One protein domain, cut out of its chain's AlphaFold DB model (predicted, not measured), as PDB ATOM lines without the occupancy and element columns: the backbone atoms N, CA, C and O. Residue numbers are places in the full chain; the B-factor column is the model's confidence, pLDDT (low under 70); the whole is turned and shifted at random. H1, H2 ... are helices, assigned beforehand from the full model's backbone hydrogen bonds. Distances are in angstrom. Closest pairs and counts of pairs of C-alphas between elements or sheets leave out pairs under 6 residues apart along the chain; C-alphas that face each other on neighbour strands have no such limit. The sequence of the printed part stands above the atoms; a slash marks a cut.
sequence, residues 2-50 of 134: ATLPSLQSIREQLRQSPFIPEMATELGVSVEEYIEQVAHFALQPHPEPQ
ATOM      1  N   ALA A   2     240.469 252.638 167.085       47.91
ATOM      2  CA  ALA A   2     239.984 251.550 166.239       47.91
ATOM      3  C   ALA A   2     238.701 250.998 166.867       47.91
ATOM      4  O   ALA A   2     238.727 250.476 167.978       47.91
ATOM      5  N   THR A   3     237.570 251.201 166.196       56.25
ATOM      6  CA  THR A   3     236.287 250.638 166.606       56.25
ATOM      7  C   THR A   3     236.401 249.124 166.483       56.25
ATOM      8  O   THR A   3     236.652 248.624 165.388       56.25
ATOM      9  N   LEU A   4     236.282 248.400 167.598       63.12
ATOM     10  CA  LEU A   4     236.259 246.940 167.559       63.12
ATOM     11  C   LEU A   4     235.098 246.501 166.649       63.12
ATOM     12  O   LEU A   4     233.992 247.041 166.791       63.12
ATOM     13  N   PRO A   5     235.329 245.587 165.691       72.62
ATOM     14  CA  PRO A   5     234.267 245.100 164.825       72.62
ATOM     15  C   PRO A   5     233.167 244.458 165.676       72.62
ATOM     16  O   PRO A   5     233.438 243.773 166.662       72.62
ATOM     17  N   SER A   6     231.907 244.705 165.317       80.81
ATOM     18  CA  SER A   6     230.778 244.090 166.010       80.81
ATOM     19  C   SER A   6     230.751 242.578 165.758       80.81
ATOM     20  O   SER A   6     231.169 242.109 164.700       80.81
ATOM     21  N   LEU A   7     230.194 241.810 166.699       79.81
ATOM     22  CA  LEU A   7     230.006 240.355 166.575       79.81
ATOM     23  C   LEU A   7     229.362 239.960 165.231       79.81
ATOM     24  O   LEU A   7     229.793 239.016 164.578       79.81
ATOM     25  N   GLN A   8     228.353 240.718 164.798       82.12
ATOM     26  CA  GLN A   8     227.656 240.477 163.532       82.12
ATOM     27  C   GLN A   8     228.570 240.696 162.320       82.12
ATOM     28  O   GLN A   8     228.531 239.913 161.378       82.12
ATOM     29  N   SER A   9     229.442 241.708 162.370       85.75
ATOM     30  CA  SER A   9     230.433 241.955 161.318       85.75
ATOM     31  C   SER A   9     231.430 240.803 161.193       85.75
ATOM     32  O   SER A   9     231.790 240.431 160.081       85.75
ATOM     33  N   ILE A  10     231.876 240.240 162.319       85.50
ATOM     34  CA  ILE A  10     232.818 239.111 162.337       85.50
ATOM     35  C   ILE A  10     232.148 237.855 161.769       85.50
ATOM     36  O   ILE A  10     232.722 237.193 160.911       85.50
ATOM     37  N   ARG A  11     230.910 237.554 162.183       87.06
ATOM     38  CA  ARG A  11     230.151 236.402 161.665       87.06
ATOM     39  C   ARG A  11     229.965 236.464 160.152       87.06
ATOM     40  O   ARG A  11     230.170 235.462 159.474       87.06
ATOM     41  N   GLU A  12     229.619 237.632 159.621       87.69
ATOM     42  CA  GLU A  12     229.412 237.810 158.182       87.69
ATOM     43  C   GLU A  12     230.717 237.621 157.390       87.69
ATOM     44  O   GLU A  12     230.727 236.958 156.355       87.69
ATOM     45  N   GLN A  13     231.838 238.134 157.911       86.62
ATOM     46  CA  GLN A  13     233.166 237.918 157.325       86.62
ATOM     47  C   GLN A  13     233.570 236.441 157.345       86.62
ATOM     48  O   GLN A  13     234.103 235.934 156.359       86.62
ATOM     49  N   LEU A  14     233.293 235.740 158.446       87.31
ATOM     50  CA  LEU A  14     233.586 234.316 158.577       87.31
ATOM     51  C   LEU A  14     232.723 233.476 157.624       87.31
ATOM     52  O   LEU A  14     233.254 232.581 156.980       87.31
ATOM     53  N   ARG A  15     231.440 233.806 157.426       89.75
ATOM     54  CA  ARG A  15     230.584 233.119 156.433       89.75
ATOM     55  C   ARG A  15     231.083 233.244 154.997       89.75
ATOM     56  O   ARG A  15     230.842 232.357 154.187       89.75
ATOM     57  N   GLN A  16     231.746 234.348 154.673       91.38
ATOM     58  CA  GLN A  16     232.284 234.594 153.335       91.38
ATOM     59  C   GLN A  16     233.625 233.893 153.091       91.38
ATOM     60  O   GLN A  16     234.111 233.890 151.958       91.38
ATOM     61  N   SER A  17     234.246 233.312 154.123       88.62
ATOM     62  CA  SER A  17     235.537 232.653 153.970       88.62
ATOM     63  C   SER A  17     235.373 231.259 153.344       88.62
ATOM     64  O   SER A  17     234.623 230.428 153.861       88.62
ATOM     65  N   PRO A  18     236.104 230.963 152.251       90.69
ATOM     66  CA  PRO A  18     235.981 229.698 151.528       90.69
ATOM     67  C   PRO A  18     236.543 228.499 152.303       90.69
ATOM     68  O   PRO A  18     236.244 227.363 151.954       90.69
ATOM     69  N   PHE A  19     237.338 228.741 153.349       90.19
ATOM     70  CA  PHE A  19     238.027 227.700 154.121       90.19
ATOM     71  C   PHE A  19     237.208 227.188 155.311       90.19
ATOM     72  O   PHE A  19     237.469 226.112 155.835       90.19
ATOM     73  N   ILE A  20     236.211 227.955 155.757       89.69
ATOM     74  CA  ILE A  20     235.404 227.615 156.938       89.69
ATOM     75  C   ILE A  20     234.646 226.294 156.762       89.69
ATOM     76  O   ILE A  20     234.656 225.500 157.703       89.69
ATOM     77  N   PRO A  21     234.016 226.005 155.605       90.94
ATOM     78  CA  PRO A  21     233.309 224.740 155.427       90.94
ATOM     79  C   PRO A  21     234.232 223.521 155.517       90.94
ATOM     80  O   PRO A  21     233.846 222.495 156.075       90.94
ATOM     81  N   GLU A  22     235.454 223.643 154.998       90.56
ATOM     82  CA  GLU A  22     236.465 222.586 155.050       90.56
ATOM     83  C   GLU A  22     236.908 222.335 156.497       90.56
ATOM     84  O   GLU A  22     236.785 221.214 156.987       90.56
ATOM     85  N   MET A  23     237.276 223.392 157.229       89.81
ATOM     86  CA  MET A  23     237.681 223.288 158.638       89.81
ATOM     87  C   MET A  23     236.565 222.750 159.544       89.81
ATOM     88  O   MET A  23     236.824 221.928 160.420       89.81
ATOM     89  N   ALA A  24     235.314 223.180 159.339       91.06
ATOM     90  CA  ALA A  24     234.175 222.665 160.098       91.06
ATOM     91  C   ALA A  24     233.992 221.154 159.876       91.06
ATOM     92  O   ALA A  24     233.753 220.407 160.826       91.06
ATOM     93  N   THR A  25     234.185 220.695 158.634       91.75
ATOM     94  CA  THR A  25     234.110 219.273 158.273       91.75
ATOM     95  C   THR A  25     235.236 218.463 158.917       91.75
ATOM     96  O   THR A  25     234.969 217.402 159.478       91.75
ATOM     97  N   GLU A  26     236.477 218.958 158.885       92.50
ATOM     98  CA  GLU A  26     237.628 218.301 159.526       92.50
ATOM     99  C   GLU A  26     237.446 218.135 161.039       92.50
ATOM    100  O   GLU A  26     237.856 217.127 161.613       92.50
ATOM    101  N   LEU A  27     236.797 219.108 161.680       89.31
ATOM    102  CA  LEU A  27     236.520 219.107 163.117       89.31
ATOM    103  C   LEU A  27     235.219 218.380 163.489       89.31
ATOM    104  O   LEU A  27     234.929 218.227 164.674       89.31
ATOM    105  N   GLY A  28     234.441 217.925 162.504       90.75
ATOM    106  CA  GLY A  28     233.181 217.216 162.730       90.75
ATOM    107  C   GLY A  28     232.073 218.081 163.340       90.75
ATOM    108  O   GLY A  28     231.176 217.543 163.986       90.75
ATOM    109  N   VAL A  29     232.125 219.402 163.147       92.19
ATOM    110  CA  VAL A  29     231.137 220.367 163.661       92.19
ATOM    111  C   VAL A  29     230.364 221.023 162.519       92.19
ATOM    112  O   VAL A  29     230.777 220.998 161.359       92.19
ATOM    113  N   SER A  30     229.220 221.636 162.830       93.38
ATOM    114  CA  SER A  30     228.504 222.433 161.827       93.38
ATOM    115  C   SER A  30     229.255 223.734 161.506       93.38
ATOM    116  O   SER A  30     229.960 224.283 162.352       93.38
ATOM    117  N   VAL A  31     229.088 224.252 160.283       91.12
ATOM    118  CA  VAL A  31     229.689 225.531 159.850       91.12
ATOM    119  C   VAL A  31     229.312 226.666 160.802       91.12
ATOM    120  O   VAL A  31     230.166 227.430 161.242       91.12
ATOM    121  N   GLU A  32     228.039 226.735 161.173       90.62
ATOM    122  CA  GLU A  32     227.499 227.743 162.078       90.62
ATOM    123  C   GLU A  32     228.112 227.639 163.475       90.62
ATOM    124  O   GLU A  32     228.506 228.654 164.042       90.62
ATOM    125  N   GLU A  33     228.263 226.427 164.006       88.75
ATOM    126  CA  GLU A  33     228.907 226.201 165.301       88.75
ATOM    127  C   GLU A  33     230.387 226.594 165.280       88.75
ATOM    128  O   GLU A  33     230.862 227.261 166.199       88.75
ATOM    129  N   TYR A  34     231.097 226.272 164.199       91.56
ATOM    130  CA  TYR A  34     232.479 226.698 164.015       91.56
ATOM    131  C   TYR A  34     232.602 228.230 163.977       91.56
ATOM    132  O   TYR A  34     233.456 228.810 164.650       91.56
ATOM    133  N   ILE A  35     231.723 228.911 163.234       91.62
ATOM    134  CA  ILE A  35     231.703 230.379 163.153       91.62
ATOM    135  C   ILE A  35     231.442 231.000 164.527       91.62
ATOM    136  O   ILE A  35     232.096 231.984 164.876       91.62
ATOM    137  N   GLU A  36     230.523 230.438 165.314       88.88
ATOM    138  CA  GLU A  36     230.251 230.906 166.676       88.88
ATOM    139  C   GLU A  36     231.474 230.770 167.584       88.88
ATOM    140  O   GLU A  36     231.829 231.722 168.281       88.88
ATOM    141  N   GLN A  37     232.166 229.631 167.531       86.69
ATOM    142  CA  GLN A  37     233.386 229.412 168.307       86.69
ATOM    143  C   GLN A  37     234.482 230.413 167.919       86.69
ATOM    144  O   GLN A  37     235.051 231.077 168.788       86.69
ATOM    145  N   VAL A  38     234.743 230.596 166.621       87.62
ATOM    146  CA  VAL A  38     235.768 231.540 166.145       87.62
ATOM    147  C   VAL A  38     235.405 232.983 166.499       87.62
ATOM    148  O   VAL A  38     236.265 233.733 166.962       87.62
ATOM    149  N   ALA A  39     234.141 233.381 166.334       87.31
ATOM    150  CA  ALA A  39     233.681 234.718 166.702       87.31
ATOM    151  C   ALA A  39     233.801 234.971 168.213       87.31
ATOM    152  O   ALA A  39     234.184 236.069 168.624       87.31
ATOM    153  N   HIS A  40     233.519 233.959 169.038       83.44
ATOM    154  CA  HIS A  40     233.686 234.022 170.485       83.44
ATOM    155  C   HIS A  40     235.154 234.248 170.876       83.44
ATOM    156  O   HIS A  40     235.455 235.215 171.578       83.44
ATOM    157  N   PHE A  41     236.081 233.442 170.346       82.00
ATOM    158  CA  PHE A  41     237.518 233.595 170.608       82.00
ATOM    159  C   PHE A  41     238.101 234.904 170.057       82.00
ATOM    160  O   PHE A  41     238.965 235.504 170.690       82.00
ATOM    161  N   ALA A  42     237.625 235.389 168.907       82.31
ATOM    162  CA  ALA A  42     238.088 236.655 168.336       82.31
ATOM    163  C   ALA A  42     237.769 237.859 169.240       82.31
ATOM    164  O   ALA A  42     238.540 238.818 169.295       82.31
ATOM    165  N   LEU A  43     236.641 237.814 169.955       79.69
ATOM    166  CA  LEU A  43     236.235 238.859 170.898       79.69
ATOM    167  C   LEU A  43     236.814 238.658 172.301       79.69
ATOM    168  O   LEU A  43     236.980 239.626 173.042       79.69
ATOM    169  N   GLN A  44     237.107 237.412 172.666       78.94
ATOM    170  CA  GLN A  44     237.642 237.021 173.965       78.94
ATOM    171  C   GLN A  44     238.881 236.140 173.746       78.94
ATOM    172  O   GLN A  44     238.793 234.924 173.875       78.94
ATOM    173  N   PRO A  45     240.044 236.730 173.398       72.81
ATOM    174  CA  PRO A  45     241.254 235.973 173.053       72.81
ATOM    175  C   PRO A  45     241.901 235.265 174.252       72.81
ATOM    176  O   PRO A  45     242.685 234.333 174.080       72.81
ATOM    177  N   HIS A  46     241.562 235.688 175.470       75.19
ATOM    178  CA  HIS A  46     241.971 235.047 176.719       75.19
ATOM    179  C   HIS A  46     240.734 234.750 177.568       75.19
ATOM    180  O   HIS A  46     240.543 235.387 178.605       75.19
ATOM    181  N   PRO A  47     239.844 233.850 177.114       69.31
ATOM    182  CA  PRO A  47     238.696 233.493 177.919       69.31
ATOM    183  C   PRO A  47     239.207 232.720 179.136       69.31
ATOM    184  O   PRO A  47     239.988 231.774 179.005       69.31
ATOM    185  N   GLU A  48     238.798 233.141 180.332       72.88
ATOM    186  CA  GLU A  48     239.024 232.322 181.517       72.88
ATOM    187  C   GLU A  48     238.288 230.984 181.332       72.88
ATOM    188  O   GLU A  48     237.168 230.969 180.806       72.88
ATOM    189  N   PRO A  49     238.896 229.849 181.720       74.12
ATOM    190  CA  PRO A  49     238.240 228.555 181.615       74.12
ATOM    191  C   PRO A  49     236.955 228.567 182.445       74.12
ATOM    192  O   PRO A  49     236.981 228.768 183.659       74.12
ATOM    193  N   GLN A  50     235.821 228.353 181.782       71.06
ATOM    194  CA  GLN A  50     234.523 228.305 182.440       71.06
ATOM    195  C   GLN A  50     234.249 226.879 182.916       71.06
ATOM    196  O   GLN A  50     234.256 225.934 182.128       71.06
TER     197      GLN A  50
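What this domain is: This is residues 2 to 50 of the 134 residues of an uncharacterized protein of Stigmatella erecta (UniProt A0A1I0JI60). H1 packs slantwise on H3, which runs back the opposite way, and the short H2 stands across one end of both; the tail of residues 44 to 50 sticks out. The printed part has 49 residues with three named helices, H1, H2 and H3 in chain order, and no named strand: all helix. It is flat, 31 by 27 by 12 A, and only just compact, close to loose, with a radius of gyration of the C-alphas of 11.6 A.

How they stand to each other: H1, residues 7 to 15, touches H3, residues 31 to 43, at a steep tilt of 46 degrees, opposite ways; their closest C-alphas, of Ile 10 and Ala 39, are 6.3 A apart. H1 is close to but not clearly touching H2, residues 20 to 26; their closest C-alphas, of Leu 14 and Ile 20, are 7.1 A apart. H2 touches H3 at residues 31 to 35 alone, only just about perpendicular at 71 degrees; the closest C-alphas, of Ala 24 and Val 31, are 5.3 A apart. In H1, H2 and H3 every O i to N i+4 pair is within hydrogen-bond range.

Where its parts are: H1 begins at C-alpha 7 (230.006, 240.355, 166.575) and is 12.5 A long. H2 is 9.9 A long. H3 is 18.5 A long and ends at C-alpha 43 (236.235, 238.859, 170.898).

The domain as a whole: The two C-alphas farthest apart, of Ala 2 and Gly 28, are 35.2 A apart. The printed part has no cut, and both links are tight. Residues 2 to 4 and 47 are under pLDDT 70.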